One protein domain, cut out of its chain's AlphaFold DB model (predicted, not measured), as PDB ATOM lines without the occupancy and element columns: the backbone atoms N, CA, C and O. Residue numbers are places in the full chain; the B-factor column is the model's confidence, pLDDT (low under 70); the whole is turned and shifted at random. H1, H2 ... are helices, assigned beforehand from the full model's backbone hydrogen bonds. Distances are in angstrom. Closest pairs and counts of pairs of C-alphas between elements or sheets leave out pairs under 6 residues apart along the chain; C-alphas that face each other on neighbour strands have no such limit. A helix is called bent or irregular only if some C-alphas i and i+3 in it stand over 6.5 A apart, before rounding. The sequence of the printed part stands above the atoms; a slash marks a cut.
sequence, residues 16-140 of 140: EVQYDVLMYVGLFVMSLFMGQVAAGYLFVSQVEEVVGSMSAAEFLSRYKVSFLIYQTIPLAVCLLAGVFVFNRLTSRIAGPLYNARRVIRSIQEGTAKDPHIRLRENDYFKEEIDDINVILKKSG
ATOM      1  N   GLU A  16      42.694  -6.406 -13.256       84.06
ATOM      2  CA  GLU A  16      41.682  -7.458 -13.202       84.06
ATOM      3  C   GLU A  16      40.805  -7.311 -11.958       84.06
ATOM      4  O   GLU A  16      39.599  -7.112 -12.070       84.06
ATOM      5  N   VAL A  17      41.425  -7.243 -10.775       86.75
ATOM      6  CA  VAL A  17      40.696  -7.047  -9.514       86.75
ATOM      7  C   VAL A  17      39.931  -5.723  -9.518       86.75
ATOM      8  O   VAL A  17      38.784  -5.667  -9.082       86.75
ATOM      9  N   GLN A  18      40.548  -4.637  -9.991       89.25
ATOM     10  CA  GLN A  18      39.905  -3.323  -9.976       89.25
ATOM     11  C   GLN A  18      38.735  -3.216 -10.956       89.25
ATOM     12  O   GLN A  18      37.714  -2.645 -10.583       89.25
ATOM     13  N   TYR A  19      38.862  -3.744 -12.176       90.31
ATOM     14  CA  TYR A  19      37.774  -3.748 -13.153       90.31
ATOM     15  C   TYR A  19      36.633  -4.642 -12.700       90.31
ATOM     16  O   TYR A  19      35.487  -4.212 -12.787       90.31
ATOM     17  N   ASP A  20      36.930  -5.815 -12.143       89.56
ATOM     18  CA  ASP A  20      35.900  -6.687 -11.591       89.56
ATOM     19  C   ASP A  20      35.165  -6.005 -10.443       89.56
ATOM     20  O   ASP A  20      33.943  -5.888 -10.482       89.56
ATOM     21  N   VAL A  21      35.885  -5.484  -9.444       91.12
ATOM     22  CA  VAL A  21      35.264  -4.766  -8.322       91.12
ATOM     23  C   VAL A  21      34.434  -3.589  -8.825       91.12
ATOM     24  O   VAL A  21      33.287  -3.438  -8.407       91.12
ATOM     25  N   LEU A  22      34.966  -2.783  -9.746       93.50
ATOM     26  CA  LEU A  22      34.246  -1.647 -10.318       93.50
ATOM     27  C   LEU A  22      32.991  -2.094 -11.078       93.50
ATOM     28  O   LEU A  22      31.944  -1.469 -10.930       93.50
ATOM     29  N   MET A  23      33.075  -3.176 -11.849       94.62
ATOM     30  CA  MET A  23      31.947  -3.756 -12.572       94.62
ATOM     31  C   MET A  23      30.880  -4.267 -11.602       94.62
ATOM     32  O   MET A  23      29.715  -3.920 -11.765       94.62
ATOM     33  N   TYR A  24      31.248  -5.028 -10.565       93.81
ATOM     34  CA  TYR A  24      30.299  -5.511  -9.556       93.81
ATOM     35  C   TYR A  24      29.645  -4.354  -8.788       93.81
ATOM     36  O   TYR A  24      28.434  -4.381  -8.575       93.81
ATOM     37  N   VAL A  25      30.403  -3.315  -8.418       94.75
ATOM     38  CA  VAL A  25      29.861  -2.084  -7.808       94.75
ATOM     39  C   VAL A  25      28.913  -1.370  -8.764       94.75
ATOM     40  O   VAL A  25      27.804  -1.018  -8.365       94.75
ATOM     41  N   GLY A  26      29.306  -1.197 -10.024       96.38
ATOM     42  CA  GLY A  26      28.478  -0.565 -11.047       96.38
ATOM     43  C   GLY A  26      27.167  -1.316 -11.271       96.38
ATOM     44  O   GLY A  26      26.100  -0.714 -11.203       96.38
ATOM     45  N   LEU A  27      27.228  -2.637 -11.458       95.81
ATOM     46  CA  LEU A  27      26.053  -3.496 -11.618       95.81
ATOM     47  C   LEU A  27      25.149  -3.460 -10.385       95.81
ATOM     48  O   LEU A  27      23.931  -3.380 -10.522       95.81
ATOM     49  N   PHE A  28      25.731  -3.466  -9.187       95.69
ATOM     50  CA  PHE A  28      24.973  -3.359  -7.947       95.69
ATOM     51  C   PHE A  28      24.225  -2.025  -7.845       95.69
ATOM     52  O   PHE A  28      23.012  -2.018  -7.634       95.69
ATOM     53  N   VAL A  29      24.907  -0.900  -8.065       95.75
ATOM     54  CA  VAL A  29      24.281   0.431  -8.038       95.75
ATOM     55  C   VAL A  29      23.209   0.549  -9.123       95.75
ATOM     56  O   VAL A  29      22.099   0.995  -8.838       95.75
ATOM     57  N   MET A  30      23.490   0.081 -10.340       96.69
ATOM     58  CA  MET A  30      22.504   0.054 -11.422       96.69
ATOM     59  C   MET A  30      21.281  -0.791 -11.063       96.69
ATOM     60  O   MET A  30      20.158  -0.364 -11.313       96.69
ATOM     61  N   SER A  31      21.469  -1.953 -10.429       94.81
ATOM     62  CA  SER A  31      20.359  -2.811  -9.998       94.81
ATOM     63  C   SER A  31      19.475  -2.136  -8.947       94.81
ATOM     64  O   SER A  31      18.253  -2.238  -9.033       94.81
ATOM     65  N   LEU A  32      20.066  -1.370  -8.021       94.31
ATOM     66  CA  LEU A  32      19.324  -0.570  -7.045       94.31
ATOM     67  C   LEU A  32      18.470   0.493  -7.737       94.31
ATOM     68  O   LEU A  32      17.273   0.585  -7.464       94.31
ATOM     69  N   PHE A  33      19.060   1.263  -8.654       95.50
ATOM     70  CA  PHE A  33      18.328   2.282  -9.407       95.50
ATOM     71  C   PHE A  33      17.197   1.672 -10.235       95.50
ATOM     72  O   PHE A  33      16.063   2.133 -10.148       95.50
ATOM     73  N   MET A  34      17.477   0.606 -10.986       95.38
ATOM     74  CA  MET A  34      16.472  -0.073 -11.807       95.38
ATOM     75  C   MET A  34      15.342  -0.660 -10.957       95.38
ATOM     76  O   MET A  34      14.174  -0.512 -11.313       95.38
ATOM     77  N   GLY A  35      15.665  -1.268  -9.812       93.25
ATOM     78  CA  GLY A  35      14.672  -1.788  -8.873       93.25
ATOM     79  C   GLY A  35      13.766  -0.692  -8.312       93.25
ATOM     80  O   GLY A  35      12.553  -0.878  -8.248       93.25
ATOM     81  N   GLN A  36      14.329   0.471  -7.973       93.06
ATOM     82  CA  GLN A  36      13.557   1.615  -7.479       93.06
ATOM     83  C   GLN A  36      12.687   2.257  -8.559       93.06
ATOM     84  O   GLN A  36      11.529   2.578  -8.299       93.06
ATOM     85  N   VAL A  37      13.205   2.396  -9.782       95.00
ATOM     86  CA  VAL A  37      12.423   2.888 -10.926       95.00
ATOM     87  C   VAL A  37      11.255   1.948 -11.216       95.00
ATOM     88  O   VAL A  37      10.126   2.411 -11.359       95.00
ATOM     89  N   ALA A  38      11.491   0.633 -11.235       94.31
ATOM     90  CA  ALA A  38      10.438  -0.356 -11.447       94.31
ATOM     91  C   ALA A  38       9.387  -0.324 -10.327       94.31
ATOM     92  O   ALA A  38       8.190  -0.301 -10.607       94.31
ATOM     93  N   ALA A  39       9.812  -0.262  -9.063       93.19
ATOM     94  CA  ALA A  39       8.901  -0.163  -7.927       93.19
ATOM     95  C   ALA A  39       8.075   1.132  -7.946       93.19
ATOM     96  O   ALA A  39       6.876   1.106  -7.677       93.19
ATOM     97  N   GLY A  40       8.705   2.256  -8.300       92.69
ATOM     98  CA  GLY A  40       8.031   3.539  -8.478       92.69
ATOM     99  C   GLY A  40       7.006   3.494  -9.607       92.69
ATOM    100  O   GLY A  40       5.876   3.928  -9.413       92.69
ATOM    101  N   TYR A  41       7.362   2.906 -10.750       93.62
ATOM    102  CA  TYR A  41       6.447   2.728 -11.876       93.62
ATOM    103  C   TYR A  41       5.230   1.873 -11.499       93.62
ATOM    104  O   TYR A  41       4.095   2.276 -11.746       93.62
ATOM    105  N   LEU A  42       5.452   0.737 -10.826       92.31
ATOM    106  CA  LEU A  42       4.367  -0.114 -10.330       92.31
ATOM    107  C   LEU A  42       3.463   0.644  -9.355       92.31
ATOM    108  O   LEU A  42       2.242   0.579  -9.479       92.31
ATOM    109  N   PHE A  43       4.038   1.408  -8.428       92.50
ATOM    110  CA  PHE A  43       3.252   2.217  -7.501       92.50
ATOM    111  C   PHE A  43       2.416   3.284  -8.222       92.50
ATOM    112  O   PHE A  43       1.226   3.402  -7.949       92.50
ATOM    113  N   VAL A  44       3.008   4.024  -9.165       90.81
ATOM    114  CA  VAL A  44       2.290   5.041  -9.952       90.81
ATOM    115  C   VAL A  44       1.138   4.404 -10.725       90.81
ATOM    116  O   VAL A  44       0.021   4.905 -10.642       90.81
ATOM    117  N   SER A  45       1.362   3.256 -11.372       89.94
ATOM    118  CA  SER A  45       0.312   2.549 -12.119       89.94
ATOM    119  C   SER A  45      -0.884   2.126 -11.254       89.94
ATOM    120  O   SER A  45      -2.003   2.055 -11.745       89.94
ATOM    121  N   GLN A  46      -0.683   1.887  -9.952       87.31
ATOM    122  CA  GLN A  46      -1.772   1.529  -9.029       87.31
ATOM    123  C   GLN A  46      -2.609   2.719  -8.566       87.31
ATOM    124  O   GLN A  46      -3.657   2.543  -7.944       87.31
ATOM    125  N   VAL A  47      -2.100   3.925  -8.774       89.69
ATOM    126  CA  VAL A  47      -2.582   5.123  -8.098       89.69
ATOM    127  C   VAL A  47      -3.014   6.191  -9.110       89.69
ATOM    128  O   VAL A  47      -3.795   7.076  -8.769       89.69
ATOM    129  N   GLU A  48      -2.609   6.054 -10.372       88.44
ATOM    130  CA  GLU A  48      -2.968   6.922 -11.498       88.44
ATOM    131  C   GLU A  48      -4.478   7.206 -11.595       88.44
ATOM    132  O   GLU A  48      -4.872   8.359 -11.756       88.44
ATOM    133  N   GLU A  49      -5.331   6.199 -11.381       84.06
ATOM    134  CA  GLU A  49      -6.795   6.337 -11.484       84.06
ATOM    135  C   GLU A  49      -7.433   7.195 -10.374       84.06
ATOM    136  O   GLU A  49      -8.555   7.681 -10.521       84.06
ATOM    137  N   VAL A  50      -6.741   7.397  -9.250       83.88
ATOM    138  CA  VAL A  50      -7.287   8.055  -8.045       83.88
ATOM    139  C   VAL A  50      -6.548   9.333  -7.645       83.88
ATOM    140  O   VAL A  50      -7.019  10.074  -6.784       83.88
ATOM    141  N   VAL A  51      -5.420   9.647  -8.288       79.44
ATOM    142  CA  VAL A  51      -4.592  10.833  -7.981       79.44
ATOM    143  C   VAL A  51      -5.337  12.156  -8.175       79.44
ATOM    144  O   VAL A  51      -5.050  13.116  -7.467       79.44
ATOM    145  N   GLY A  52      -6.307  12.216  -9.090       79.19
ATOM    146  CA  GLY A  52      -7.086  13.432  -9.360       79.19
ATOM    147  C   GLY A  52      -8.377  13.578  -8.549       79.19
ATOM    148  O   GLY A  52      -8.984  14.646  -8.568       79.19
ATOM    149  N   SER A  53      -8.817  12.523  -7.862       83.62
ATOM    150  CA  SER A  53     -10.120  12.478  -7.180       83.62
ATOM    151  C   SER A  53     -10.023  12.553  -5.657       83.62
ATOM    152  O   SER A  53     -11.047  12.682  -4.990       83.62
ATOM    153  N   MET A  54      -8.810  12.490  -5.103       87.62
ATOM    154  CA  MET A  54      -8.567  12.446  -3.661       87.62
ATOM    155  C   MET A  54      -7.783  13.670  -3.186       87.62
ATOM    156  O   MET A  54      -6.910  14.190  -3.883       87.62
ATOM    157  N   SER A  55      -8.050  14.112  -1.956       89.62
ATOM    158  CA  SER A  55      -7.198  15.106  -1.300       89.62
ATOM    159  C   SER A  55      -5.833  14.504  -0.925       89.62
ATOM    160  O   SER A  55      -5.699  13.297  -0.706       89.62
ATOM    161  N   ALA A  56      -4.804  15.345  -0.770       85.50
ATOM    162  CA  ALA A  56      -3.463  14.890  -0.384       85.50
ATOM    163  C   ALA A  56      -3.439  14.132   0.962       85.50
ATOM    164  O   ALA A  56      -2.659  13.196   1.142       85.50
ATOM    165  N   ALA A  57      -4.309  14.507   1.907       89.06
ATOM    166  CA  ALA A  57      -4.411  13.845   3.206       89.06
ATOM    167  C   ALA A  57      -5.004  12.429   3.094       89.06
ATOM    168  O   ALA A  57      -4.503  11.499   3.730       89.06
ATOM    169  N   GLU A  58      -6.034  12.245   2.261       88.62
ATOM    170  CA  GLU A  58      -6.638  10.931   2.000       88.62
ATOM    171  C   GLU A  58      -5.709  10.027   1.192       88.62
ATOM    172  O   GLU A  58      -5.607   8.831   1.461       88.62
ATOM    173  N   PHE A  59      -4.979  10.600   0.234       89.00
ATOM    174  CA  PHE A  59      -3.942   9.888  -0.498       89.00
ATOM    175  C   PHE A  59      -2.892   9.316   0.457       89.00
ATOM    176  O   PHE A  59      -2.580   8.124   0.430       89.00
ATOM    177  N   LEU A  60      -2.362  10.167   1.340       87.81
ATOM    178  CA  LEU A  60      -1.302   9.774   2.257       87.81
ATOM    179  C   LEU A  60      -1.804   8.747   3.275       87.81
ATOM    180  O   LEU A  60      -1.102   7.779   3.559       87.81
ATOM    181  N   SER A  61      -3.015   8.908   3.814       90.50
ATOM    182  CA  SER A  61      -3.569   7.949   4.775       90.50
ATOM    183  C   SER A  61      -3.752   6.559   4.159       90.50
ATOM    184  O   SER A  61      -3.453   5.564   4.826       90.50
ATOM    185  N   ARG A  62      -4.156   6.498   2.884       90.44
ATOM    186  CA  ARG A  62      -4.455   5.256   2.166       90.44
ATOM    187  C   ARG A  62      -3.221   4.571   1.582       90.44
ATOM    188  O   ARG A  62      -3.108   3.352   1.685       90.44
ATOM    189  N   TYR A  63      -2.289   5.328   1.003       91.94
ATOM    190  CA  TYR A  63      -1.189   4.766   0.209       91.94
ATOM    191  C   TYR A  63       0.187   4.832   0.876       91.94
ATOM    192  O   TYR A  63       1.108   4.191   0.370       91.94
ATOM    193  N   LYS A  64       0.361   5.515   2.022       92.19
ATOM    194  CA  LYS A  64       1.679   5.603   2.693       92.19
ATOM    195  C   LYS A  64       2.309   4.238   2.965       92.19
ATOM    196  O   LYS A  64       3.508   4.072   2.775       92.19
ATOM    197  N   VAL A  65       1.512   3.261   3.405       93.69
ATOM    198  CA  VAL A  65       2.021   1.929   3.757       93.69
ATOM    199  C   VAL A  65       2.434   1.186   2.492       93.69
ATOM    200  O   VAL A  65       3.545   0.673   2.435       93.69
ATOM    201  N   SER A  66       1.592   1.198   1.457       91.50
ATOM    202  CA  SER A  66       1.912   0.592   0.163       91.50
ATOM    203  C   SER A  66       3.163   1.211  -0.452       91.50
ATOM    204  O   SER A  66       4.062   0.481  -0.858       91.50
ATOM    205  N   PHE A  67       3.273   2.543  -0.449       91.19
ATOM    206  CA  PHE A  67       4.460   3.253  -0.924       91.19
ATOM    207  C   PHE A  67       5.720   2.804  -0.178       91.19
ATOM    208  O   PHE A  67       6.709   2.426  -0.803       91.19
ATOM    209  N   LEU A  68       5.675   2.774   1.160       93.31
ATOM    210  CA  LEU A  68       6.801   2.310   1.970       93.31
ATOM    211  C   LEU A  68       7.171   0.858   1.657       93.31
ATOM    212  O   LEU A  68       8.356   0.551   1.556       93.31
ATOM    213  N   ILE A  69       6.191  -0.024   1.462       93.62
ATOM    214  CA  ILE A  69       6.420  -1.428   1.099       93.62
ATOM    215  C   ILE A  69       7.109  -1.533  -0.268       93.62
ATOM    216  O   ILE A  69       8.142  -2.200  -0.369       93.62
ATOM    217  N   TYR A  70       6.598  -0.838  -1.292       90.25
ATOM    218  CA  TYR A  70       7.185  -0.836  -2.637       90.25
ATOM    219  C   TYR A  70       8.604  -0.275  -2.663       90.25
ATOM    220  O   TYR A  70       9.418  -0.744  -3.445       90.25
ATOM    221  N   GLN A  71       8.931   0.688  -1.805       89.62
ATOM    222  CA  GLN A  71      10.282   1.247  -1.739       89.62
ATOM    223  C   GLN A  71      11.236   0.364  -0.919       89.62
ATOM    224  O   GLN A  71      12.384   0.140  -1.311       89.62
ATOM    225  N   THR A  72      10.762  -0.166   0.213       93.31
ATOM    226  CA  THR A  72      11.614  -0.826   1.214       93.31
ATOM    227  C   THR A  72      11.922  -2.275   0.855       93.31
ATOM    228  O   THR A  72      13.061  -2.704   1.028       93.31
ATOM    229  N   ILE A  73      10.951  -3.042   0.340       94.12
ATOM    230  CA  ILE A  73      11.174  -4.466   0.041       94.12
ATOM    231  C   ILE A  73      12.219  -4.649  -1.071       94.12
ATOM    232  O   ILE A  73      13.196  -5.363  -0.831       94.12
ATOM    233  N   PRO A  74      12.106  -4.005  -2.250       91.38
ATOM    234  CA  PRO A  74      13.108  -4.147  -3.305       91.38
ATOM    235  C   PRO A  74      14.488  -3.666  -2.858       91.38
ATOM    236  O   PRO A  74      15.489  -4.312  -3.169       91.38
ATOM    237  N   LEU A  75      14.547  -2.582  -2.073       93.50
ATOM    238  CA  LEU A  75      15.794  -2.092  -1.489       93.50
ATOM    239  C   LEU A  75      16.438  -3.141  -0.577       93.50
ATOM    240  O   LEU A  75      17.619  -3.442  -0.734       93.50
ATOM    241  N   ALA A  76      15.670  -3.714   0.351       95.56
ATOM    242  CA  ALA A  76      16.156  -4.728   1.281       95.56
ATOM    243  C   ALA A  76      16.658  -5.975   0.540       95.56
ATOM    244  O   ALA A  76      17.746  -6.468   0.838       95.56
ATOM    245  N   VAL A  77      15.914  -6.446  -0.466       95.00
ATOM    246  CA  VAL A  77      16.317  -7.586  -1.305       95.00
ATOM    247  C   VAL A  77      17.624  -7.290  -2.038       95.00
ATOM    248  O   VAL A  77      18.549  -8.104  -1.984       95.00
ATOM    249  N   CYS A  78      17.742  -6.117  -2.668       94.44
ATOM    250  CA  CYS A  78      18.969  -5.726  -3.357       94.44
ATOM    251  C   CYS A  78      20.147  -5.633  -2.384       94.44
ATOM    252  O   CYS A  78      21.208  -6.174  -2.676       94.44
ATOM    253  N   LEU A  79      19.970  -5.015  -1.213       95.38
ATOM    254  CA  LEU A  79      21.021  -4.906  -0.196       95.38
ATOM    255  C   LEU A  79      21.508  -6.279   0.275       95.38
ATOM    256  O   LEU A  79      22.715  -6.503   0.332       95.38
ATOM    257  N   LEU A  80      20.598  -7.213   0.566       96.81
ATOM    258  CA  LEU A  80      20.961  -8.574   0.976       96.81
ATOM    259  C   LEU A  80      21.723  -9.316  -0.131       96.81
ATOM    260  O   LEU A  80      22.757  -9.933   0.140       96.81
ATOM    261  N   ALA A  81      21.258  -9.212  -1.379       95.44
ATOM    262  CA  ALA A  81      21.954  -9.781  -2.530       95.44
ATOM    263  C   ALA A  81      23.350  -9.158  -2.709       95.44
ATOM    264  O   ALA A  81      24.330  -9.876  -2.905       95.44
ATOM    265  N   GLY A  82      23.457  -7.836  -2.562       95.56
ATOM    266  CA  GLY A  82      24.716  -7.100  -2.604       95.56
ATOM    267  C   GLY A  82      25.695  -7.586  -1.543       95.56
ATOM    268  O   GLY A  82      26.816  -7.960  -1.876       95.56
ATOM    269  N   VAL A  83      25.268  -7.663  -0.279       95.94
ATOM    270  CA  VAL A  83      26.100  -8.175   0.823       95.94
ATOM    271  C   VAL A  83      26.630  -9.571   0.500       95.94
ATOM    272  O   VAL A  83      27.821  -9.823   0.673       95.94
ATOM    273  N   PHE A  84      25.786 -10.465  -0.017       95.94
ATOM    274  CA  PHE A  84      26.210 -11.811  -0.399       95.94
ATOM    275  C   PHE A  84      27.261 -11.800  -1.523       95.94
ATOM    276  O   PHE A  84      28.310 -12.442  -1.398       95.94
ATOM    277  N   VAL A  85      27.019 -11.040  -2.597       94.44
ATOM    278  CA  VAL A  85      27.929 -10.936  -3.749       94.44
ATOM    279  C   VAL A  85      29.265 -10.306  -3.348       94.44
ATOM    280  O   VAL A  85      30.317 -10.881  -3.626       94.44
ATOM    281  N   PHE A  86      29.247  -9.172  -2.640       94.12
ATOM    282  CA  PHE A  86      30.467  -8.478  -2.219       94.12
ATOM    283  C   PHE A  86      31.254  -9.251  -1.170       94.12
ATOM    284  O   PHE A  86      32.483  -9.222  -1.206       94.12
ATOM    285  N   ASN A  87      30.590  -9.979  -0.271       93.94
ATOM    286  CA  ASN A  87      31.288 -10.862   0.660       93.94
ATOM    287  C   ASN A  87      32.025 -11.972  -0.106       93.94
ATOM    288  O   ASN A  87      33.221 -12.188   0.100       93.94
ATOM    289  N   ARG A  88      31.361 -12.608  -1.081       91.56
ATOM    290  CA  ARG A  88      32.001 -13.622  -1.932       91.56
ATOM    291  C   ARG A  88      33.180 -13.041  -2.716       91.56
ATOM    292  O   ARG A  88      34.250 -13.650  -2.709       91.56
ATOM    293  N   LEU A  89      33.011 -11.871  -3.327       91.62
ATOM    294  CA  LEU A  89      34.070 -11.164  -4.053       91.62
ATOM    295  C   LEU A  89      35.263 -10.853  -3.139       91.62
ATOM    296  O   LEU A  89      36.395 -11.220  -3.441       91.62
ATOM    297  N   THR A  90      34.997 -10.268  -1.971       91.75
ATOM    298  CA  THR A  90      36.023  -9.924  -0.979       91.75
ATOM    299  C   THR A  90      36.755 -11.169  -0.486       91.75
ATOM    300  O   THR A  90      37.975 -11.147  -0.347       91.75
ATOM    301  N   SER A  91      36.052 -12.287  -0.286       91.94
ATOM    302  CA  SER A  91      36.668 -13.547   0.151       91.94
ATOM    303  C   SER A  91      37.665 -14.122  -0.867       91.94
ATOM    304  O   SER A  91      38.667 -14.708  -0.456       91.94
ATOM    305  N   ARG A  92      37.430 -13.905  -2.173       90.81
ATOM    306  CA  ARG A  92      38.332 -14.299  -3.276       90.81
ATOM    307  C   ARG A  92      39.575 -13.411  -3.386       90.81
ATOM    308  O   ARG A  92      40.520 -13.788  -4.066       90.81
ATOM    309  N   ILE A  93      39.580 -12.246  -2.732       91.50
ATOM    310  CA  ILE A  93      40.710 -11.299  -2.702       91.50
ATOM    311  C   ILE A  93      41.479 -11.439  -1.381       91.50
ATOM    312  O   ILE A  93      42.685 -11.674  -1.362       91.50
ATOM    313  N   ALA A  94      40.776 -11.316  -0.252       91.56
ATOM    314  CA  ALA A  94      41.372 -11.296   1.080       91.56
ATOM    315  C   ALA A  94      41.873 -12.675   1.529       91.56
ATOM    316  O   ALA A  94      42.910 -12.757   2.187       91.56
ATOM    317  N   GLY A  95      41.166 -13.754   1.167       90.38
ATOM    318  CA  GLY A  95      41.558 -15.124   1.509       90.38
ATOM    319  C   GLY A  95      42.958 -15.481   0.996       90.38
ATOM    320  O   GLY A  95      43.814 -15.859   1.801       90.38
ATOM    321  N   PRO A  96      43.235 -15.295  -0.308       90.56
ATOM    322  CA  PRO A  96      44.559 -15.541  -0.868       90.56
ATOM    323  C   PRO A  96      45.673 -14.722  -0.229       90.56
ATOM    324  O   PRO A  96      46.701 -15.277   0.154       90.56
ATOM    325  N   LEU A  97      45.450 -13.418  -0.046       91.94
ATOM    326  CA  LEU A  97      46.433 -12.520   0.563       91.94
ATOM    327  C   LEU A  97      46.743 -12.909   2.013       91.94
ATOM    328  O   LEU A  97      47.901 -12.886   2.435       91.94
ATOM    329  N   TYR A  98      45.718 -13.295   2.777       93.12
ATOM    330  CA  TYR A  98      45.886 -13.764   4.149       93.12
ATOM    331  C   TYR A  98      46.704 -15.060   4.205       93.12
ATOM    332  O   TYR A  98      47.661 -15.149   4.979       93.12
ATOM    333  N   ASN A  99      46.372 -16.039   3.358       90.31
ATOM    334  CA  ASN A  99      47.091 -17.311   3.285       90.31
ATOM    335  C   ASN A  99      48.552 -17.110   2.871       90.31
ATOM    336  O   ASN A  99      49.447 -17.639   3.530       90.31
ATOM    337  N   ALA A 100      48.800 -16.293   1.846       91.81
ATOM    338  CA  ALA A 100      50.147 -15.963   1.394       91.81
ATOM    339  C   ALA A 100      50.980 -15.338   2.520       91.81
ATOM    340  O   ALA A 100      52.073 -15.812   2.832       91.81
ATOM    341  N   ARG A 101      50.430 -14.327   3.208       91.88
ATOM    342  CA  ARG A 101      51.099 -13.665   4.336       91.88
ATOM    343  C   ARG A 101      51.409 -14.636   5.474       91.88
ATOM    344  O   ARG A 101      52.489 -14.559   6.056       91.88
ATOM    345  N   ARG A 102      50.476 -15.534   5.800       91.38
ATOM    346  CA  ARG A 102      50.658 -16.547   6.849       91.38
ATOM    347  C   ARG A 102      51.805 -17.501   6.512       91.38
ATOM    348  O   ARG A 102      52.646 -17.741   7.373       91.38
ATOM    349  N   VAL A 103      51.853 -18.012   5.280       90.62
ATOM    350  CA  VAL A 103      52.911 -18.935   4.840       90.62
ATOM    351  C   VAL A 103      54.268 -18.235   4.821       90.62
ATOM    352  O   VAL A 103      55.202 -18.727   5.448       90.62
ATOM    353  N   ILE A 104      54.369 -17.046   4.216       90.00
ATOM    354  CA  ILE A 104      55.617 -16.264   4.183       90.00
ATOM    355  C   ILE A 104      56.155 -16.022   5.598       90.00
ATOM    356  O   ILE A 104      57.342 -16.207   5.852       90.00
ATOM    357  N   ARG A 105      55.278 -15.671   6.543       90.62
ATOM    358  CA  ARG A 105      55.670 -15.469   7.940       90.62
ATOM    359  C   ARG A 105      56.184 -16.755   8.596       90.62
ATOM    360  O   ARG A 105      57.208 -16.716   9.264       90.62
ATOM    361  N   SER A 106      55.528 -17.894   8.366       89.00
ATOM    362  CA  SER A 106      55.996 -19.180   8.909       89.00
ATOM    363  C   SER A 106      57.360 -19.612   8.355       89.00
ATOM    364  O   SER A 106      58.140 -20.245   9.063       89.00
ATOM    365  N   ILE A 107      57.675 -19.226   7.113       88.81
ATOM    366  CA  ILE A 107      58.994 -19.448   6.506       88.81
ATOM    367  C   ILE A 107      60.043 -18.578   7.200       88.81
ATOM    368  O   ILE A 107      61.090 -19.081   7.591       88.81
ATOM    369  N   GLN A 108      59.746 -17.291   7.406       88.50
ATOM    370  CA  GLN A 108      60.639 -16.367   8.117       88.50
ATOM    371  C   GLN A 108      60.922 -16.812   9.558       88.50
ATOM    372  O   GLN A 108      62.026 -16.625  10.055       88.50
ATOM    373  N   GLU A 109      59.935 -17.415  10.217       91.00
ATOM    374  CA  GLU A 109      60.056 -17.944  11.579       91.00
ATOM    375  C   GLU A 109      60.729 -19.334  11.624       91.00
ATOM    376  O   GLU A 109      60.918 -19.881  12.708       91.00
ATOM    377  N   GLY A 110      61.088 -19.926  10.475       85.12
ATOM    378  CA  GLY A 110      61.715 -21.253  10.392       85.12
ATOM    379  C   GLY A 110      60.799 -22.413  10.802       85.12
ATOM    380  O   GLY A 110      61.271 -23.521  11.045       85.12
ATOM    381  N   THR A 111      59.489 -22.175  10.905       84.50
ATOM    382  CA  THR A 111      58.495 -23.163  11.361       84.50
ATOM    383  C   THR A 111      57.769 -23.864  10.211       84.50
ATOM    384  O   THR A 111      57.050 -24.843  10.431       84.50
ATOM    385  N   ALA A 112      57.950 -23.390   8.975       79.75
ATOM    386  CA  ALA A 112      57.335 -23.973   7.791       79.75
ATOM    387  C   ALA A 112      57.963 -25.335   7.442       79.75
ATOM    388  O   ALA A 112      59.124 -25.411   7.053       79.75
ATOM    389  N   LYS A 113      57.169 -26.410   7.537       72.44
ATOM    390  CA  LYS A 113      57.560 -27.757   7.073       72.44
ATOM    391  C   LYS A 113      57.398 -27.949   5.561       72.44
ATOM    392  O   LYS A 113      58.091 -28.774   4.986       72.44
ATOM    393  N   ASP A 114      56.467 -27.216   4.950       78.56
ATOM    394  CA  ASP A 114      56.174 -27.241   3.513       78.56
ATOM    395  C   ASP A 114      55.741 -25.826   3.080       78.56
ATOM    396  O   ASP A 114      54.628 -25.399   3.413       78.56
ATOM    397  N   PRO A 115      56.619 -25.042   2.429       80.00
ATOM    398  CA  PRO A 115      56.333 -23.670   2.028       80.00
ATOM    399  C   PRO A 115      55.468 -23.640   0.758       80.00
ATOM    400  O   PRO A 115      55.900 -23.169  -0.292       80.00
ATOM    401  N   HIS A 116      54.234 -24.143   0.848       87.56
ATOM    402  CA  HIS A 116      53.287 -24.171  -0.266       87.56
ATOM    403  C   HIS A 116      51.980 -23.442   0.073       87.56
ATOM    404  O   HIS A 116      51.259 -23.790   1.013       87.56
ATOM    405  N   ILE A 117      51.647 -22.423  -0.719       90.31
ATOM    406  CA  ILE A 117      50.435 -21.616  -0.579       90.31
ATOM    407  C   ILE A 117      49.326 -22.238  -1.430       90.31
ATOM    408  O   ILE A 117      49.365 -22.194  -2.658       90.31
ATOM    409  N   ARG A 118      48.298 -22.789  -0.776       88.44
ATOM    410  CA  ARG A 118      47.128 -23.368  -1.453       88.44
ATOM    411  C   ARG A 118      46.028 -22.329  -1.631       88.44
ATOM    412  O   ARG A 118      45.562 -21.753  -0.646       88.44
ATOM    413  N   LEU A 119      45.581 -22.153  -2.871       90.12
ATOM    414  CA  LEU A 119      44.463 -21.288  -3.252       90.12
ATOM    415  C   LEU A 119      43.387 -22.063  -4.008       90.12
ATOM    416  O   LEU A 119      43.657 -23.131  -4.558       90.12
ATOM    417  N   ARG A 120      42.172 -21.510  -4.044       89.25
ATOM    418  CA  ARG A 120      41.083 -22.028  -4.884       89.25
ATOM    419  C   ARG A 120      41.324 -21.615  -6.337       89.25
ATOM    420  O   ARG A 120      41.913 -20.570  -6.580       89.25
ATOM    421  N   GLU A 121      40.827 -22.401  -7.291       83.69
ATOM    422  CA  GLU A 121      41.007 -22.125  -8.731       83.69
ATOM    423  C   GLU A 121      40.506 -20.737  -9.140       83.69
ATOM    424  O   GLU A 121      41.122 -20.068  -9.953       83.69
ATOM    425  N   ASN A 122      39.417 -20.282  -8.523       86.56
ATOM    426  CA  ASN A 122      38.801 -19.001  -8.836       86.56
ATOM    427  C   ASN A 122      39.356 -17.838  -7.992       86.56
ATOM    428  O   ASN A 122      38.767 -16.766  -7.986       86.56
ATOM    429  N   ASP A 123      40.399 -18.001  -7.190       90.62
ATOM    430  CA  ASP A 123      40.920 -16.878  -6.401       90.62
ATOM    431  C   ASP A 123      41.715 -15.894  -7.290       90.62
ATOM    432  O   ASP A 123      42.434 -16.317  -8.186       90.62
ATOM    433  N   TYR A 124      41.614 -14.581  -7.037       88.75
ATOM    434  CA  TYR A 124      42.161 -13.541  -7.938       88.75
ATOM    435  C   TYR A 124      43.677 -13.555  -8.117       88.75
ATOM    436  O   TYR A 124      44.175 -12.994  -9.078       88.75
ATOM    437  N   PHE A 125      44.399 -14.129  -7.158       90.69
ATOM    438  CA  PHE A 125      45.862 -14.130  -7.149       90.69
ATOM    439  C   PHE A 125      46.433 -15.523  -7.410       90.69
ATOM    440  O   PHE A 125      47.498 -15.867  -6.898       90.69
ATOM    441  N   LYS A 126      45.661 -16.394  -8.074       89.75
ATOM    442  CA  LYS A 126      46.024 -17.799  -8.261       89.75
ATOM    443  C   LYS A 126      47.321 -17.935  -9.055       89.75
ATOM    444  O   LYS A 126      48.217 -18.642  -8.597       89.75
ATOM    445  N   GLU A 127      47.431 -17.222 -10.171       89.12
ATOM    446  CA  GLU A 127      48.604 -17.265 -11.048       89.12
ATOM    447  C   GLU A 127      49.857 -16.737 -10.338       89.12
ATOM    448  O   GLU A 127      50.869 -17.433 -10.270       89.12
ATOM    449  N   GLU A 128      49.776 -15.568  -9.695       90.88
ATOM    450  CA  GLU A 128      50.925 -14.975  -9.002       90.88
ATOM    451  C   GLU A 128      51.399 -15.836  -7.828       90.88
ATOM    452  O   GLU A 128      52.583 -15.869  -7.490       90.88
ATOM    453  N   ILE A 129      50.477 -16.543  -7.179       92.19
ATOM    454  CA  ILE A 129      50.801 -17.421  -6.056       92.19
ATOM    455  C   ILE A 129      51.370 -18.753  -6.535       92.19
ATOM    456  O   ILE A 129      52.233 -19.312  -5.856       92.19
ATOM    457  N   ASP A 130      50.957 -19.243  -7.701       91.75
ATOM    458  CA  ASP A 130      51.586 -20.402  -8.329       91.75
ATOM    459  C   ASP A 130      53.036 -20.093  -8.731       91.75
ATOM    460  O   ASP A 130      53.928 -20.897  -8.439       91.75
ATOM    461  N   ASP A 131      53.314 -18.891  -9.241       91.06
ATOM    462  CA  ASP A 131      54.683 -18.419  -9.486       91.06
ATOM    463  C   ASP A 131      55.508 -18.343  -8.189       91.06
ATOM    464  O   ASP A 131      56.645 -18.826  -8.126       91.06
ATOM    465  N   ILE A 132      54.925 -17.800  -7.113       91.00
ATOM    466  CA  ILE A 132      55.565 -17.769  -5.789       91.00
ATOM    467  C   ILE A 132      55.857 -19.190  -5.297       91.00
ATOM    468  O   ILE A 132      56.955 -19.451  -4.808       91.00
ATOM    469  N   ASN A 133      54.922 -20.127  -5.455       91.81
ATOM    470  CA  ASN A 133      55.104 -21.522  -5.056       91.81
ATOM    471  C   ASN A 133      56.275 -22.192  -5.795       91.81
ATOM    472  O   ASN A 133      57.022 -22.961  -5.187       91.81
ATOM    473  N   VAL A 134      56.477 -21.887  -7.081       90.44
ATOM    474  CA  VAL A 134      57.632 -22.385  -7.848       90.44
ATOM    475  C   VAL A 134      58.945 -21.839  -7.284       90.44
ATOM    476  O   VAL A 134      59.916 -22.589  -7.170       90.44
ATOM    477  N   ILE A 135      58.986 -20.557  -6.911       89.00
ATOM    478  CA  ILE A 135      60.172 -19.935  -6.303       89.00
ATOM    479  C   ILE A 135      60.456 -20.552  -4.931       89.00
ATOM    480  O   ILE A 135      61.593 -20.927  -4.653       89.00
ATOM    481  N   LEU A 136      59.430 -20.713  -4.093       86.81
ATOM    482  CA  LEU A 136      59.561 -21.311  -2.763       86.81
ATOM    483  C   LEU A 136      60.109 -22.740  -2.825       86.81
ATOM    484  O   LEU A 136      60.957 -23.098  -2.014       86.81
ATOM    485  N   LYS A 137      59.708 -23.522  -3.833       84.38
ATOM    486  CA  LYS A 137      60.209 -24.886  -4.053       84.38
ATOM    487  C   LYS A 137      61.680 -24.947  -4.484       84.38
ATOM    488  O   LYS A 137      62.312 -25.978  -4.303       84.38
ATOM    489  N   LYS A 138      62.218 -23.885  -5.092       76.75
ATOM    490  CA  LYS A 138      63.631 -23.818  -5.515       76.75
ATOM    491  C   LYS A 138      64.571 -23.322  -4.413       76.75
ATOM    492  O   LYS A 138      65.776 -23.503  -4.541       76.75
ATOM    493  N   SER A 139      64.027 -22.664  -3.390       64.12
ATOM    494  CA  SER A 139      64.792 -22.048  -2.299       64.12
ATOM    495  C   SER A 139      64.835 -22.887  -1.016       64.12
ATOM    496  O   SER A 139      65.554 -22.507  -0.092       64.12
ATOM    497  N   GLY A 140      64.050 -23.965  -0.937       58.09
ATOM    498  CA  GLY A 140      64.109 -24.976   0.127       58.09
ATOM    499  C   GLY A 140      64.863 -26.212  -0.333       58.09
ATOM    500  O   GLY A 140      65.516 -26.831   0.531       58.09
TER     501      GLY A 140
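Overview. This is residues 16 to 140 of the 140 residues of an uncharacterized protein of Bdellovibrio bacteriovorus (UniProt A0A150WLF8). A long, slender helical hairpin makes a rod: the long helix H2 runs most of its length, H1 folds back side by side with part of it, and the short H3 lies near the last part of H2, running the same way as H2. Residues 52 to 58, at the turn of the hairpin, stick out at one end, and the long stretch 109 to 125 folds back from the last residue of H2 to the first of H3. The printed part has 125 residues with three named helices, in the order H1, H2, H3, and no named strand; the class is all helix. The whole is extended, with a radius of gyration of the C-alphas of 25.5 A and spans of 83 by 24 by 16 A.

Arrangement. H2, residues 56 to 108, is the longest helix; it has a kink of 55 degrees near residue 63 and is irregular there, with C-alphas 62 and 65 7.5 A apart. H1, residues 16 to 47, touches H2, which meets it with residues 66 to 89 alone. Their closest C-alphas, those of Ala 39 and Tyr 70, are 5.6 A apart. H1 and H2 run opposite ways at a shallow tilt of 12 degrees and form a helical hairpin. H3, residues 126 to 139, is close to H2 but not clearly touching; the closest C-alphas, those of Ala 100 and Ile 129, are 7.6 A apart. H2 and H3 run the same way at a shallow tilt of 16 degrees. H1 and H3 are apart. In H1 and H3 every O i to N i+4 pair is within hydrogen-bond range; in H2 43 of 49 are.

Along the chain. H2 measures 71.8 A from C-alpha 56 at (-3.463, 14.890, -0.384) to C-alpha 108 at (60.639, -16.367, 8.117). H1, residues 16 to 47, begins with C-alpha 16 at (41.682, -7.458, -13.202) and measures 46.3 A. H3, residues 126 to 139, measures 20.1 A and ends with C-alpha 139 at (64.792, -22.048, -2.299).

Size, cuts and confidence. The two C-alphas farthest apart, those of Ser 53 and Gly 140, are 83.5 A apart, and the first and last printed C-alphas, those of Glu 16 and Gly 140, are 31.4 A apart. The printed part has no cut, and Gly 140 is the chain's last residue. The link from H1 to H2, 8 residues, is short; the link from H2 to H3, 17 residues, is long. The mean pLDDT of the printed part is 90.0, and residues 139 to 140 are under 70.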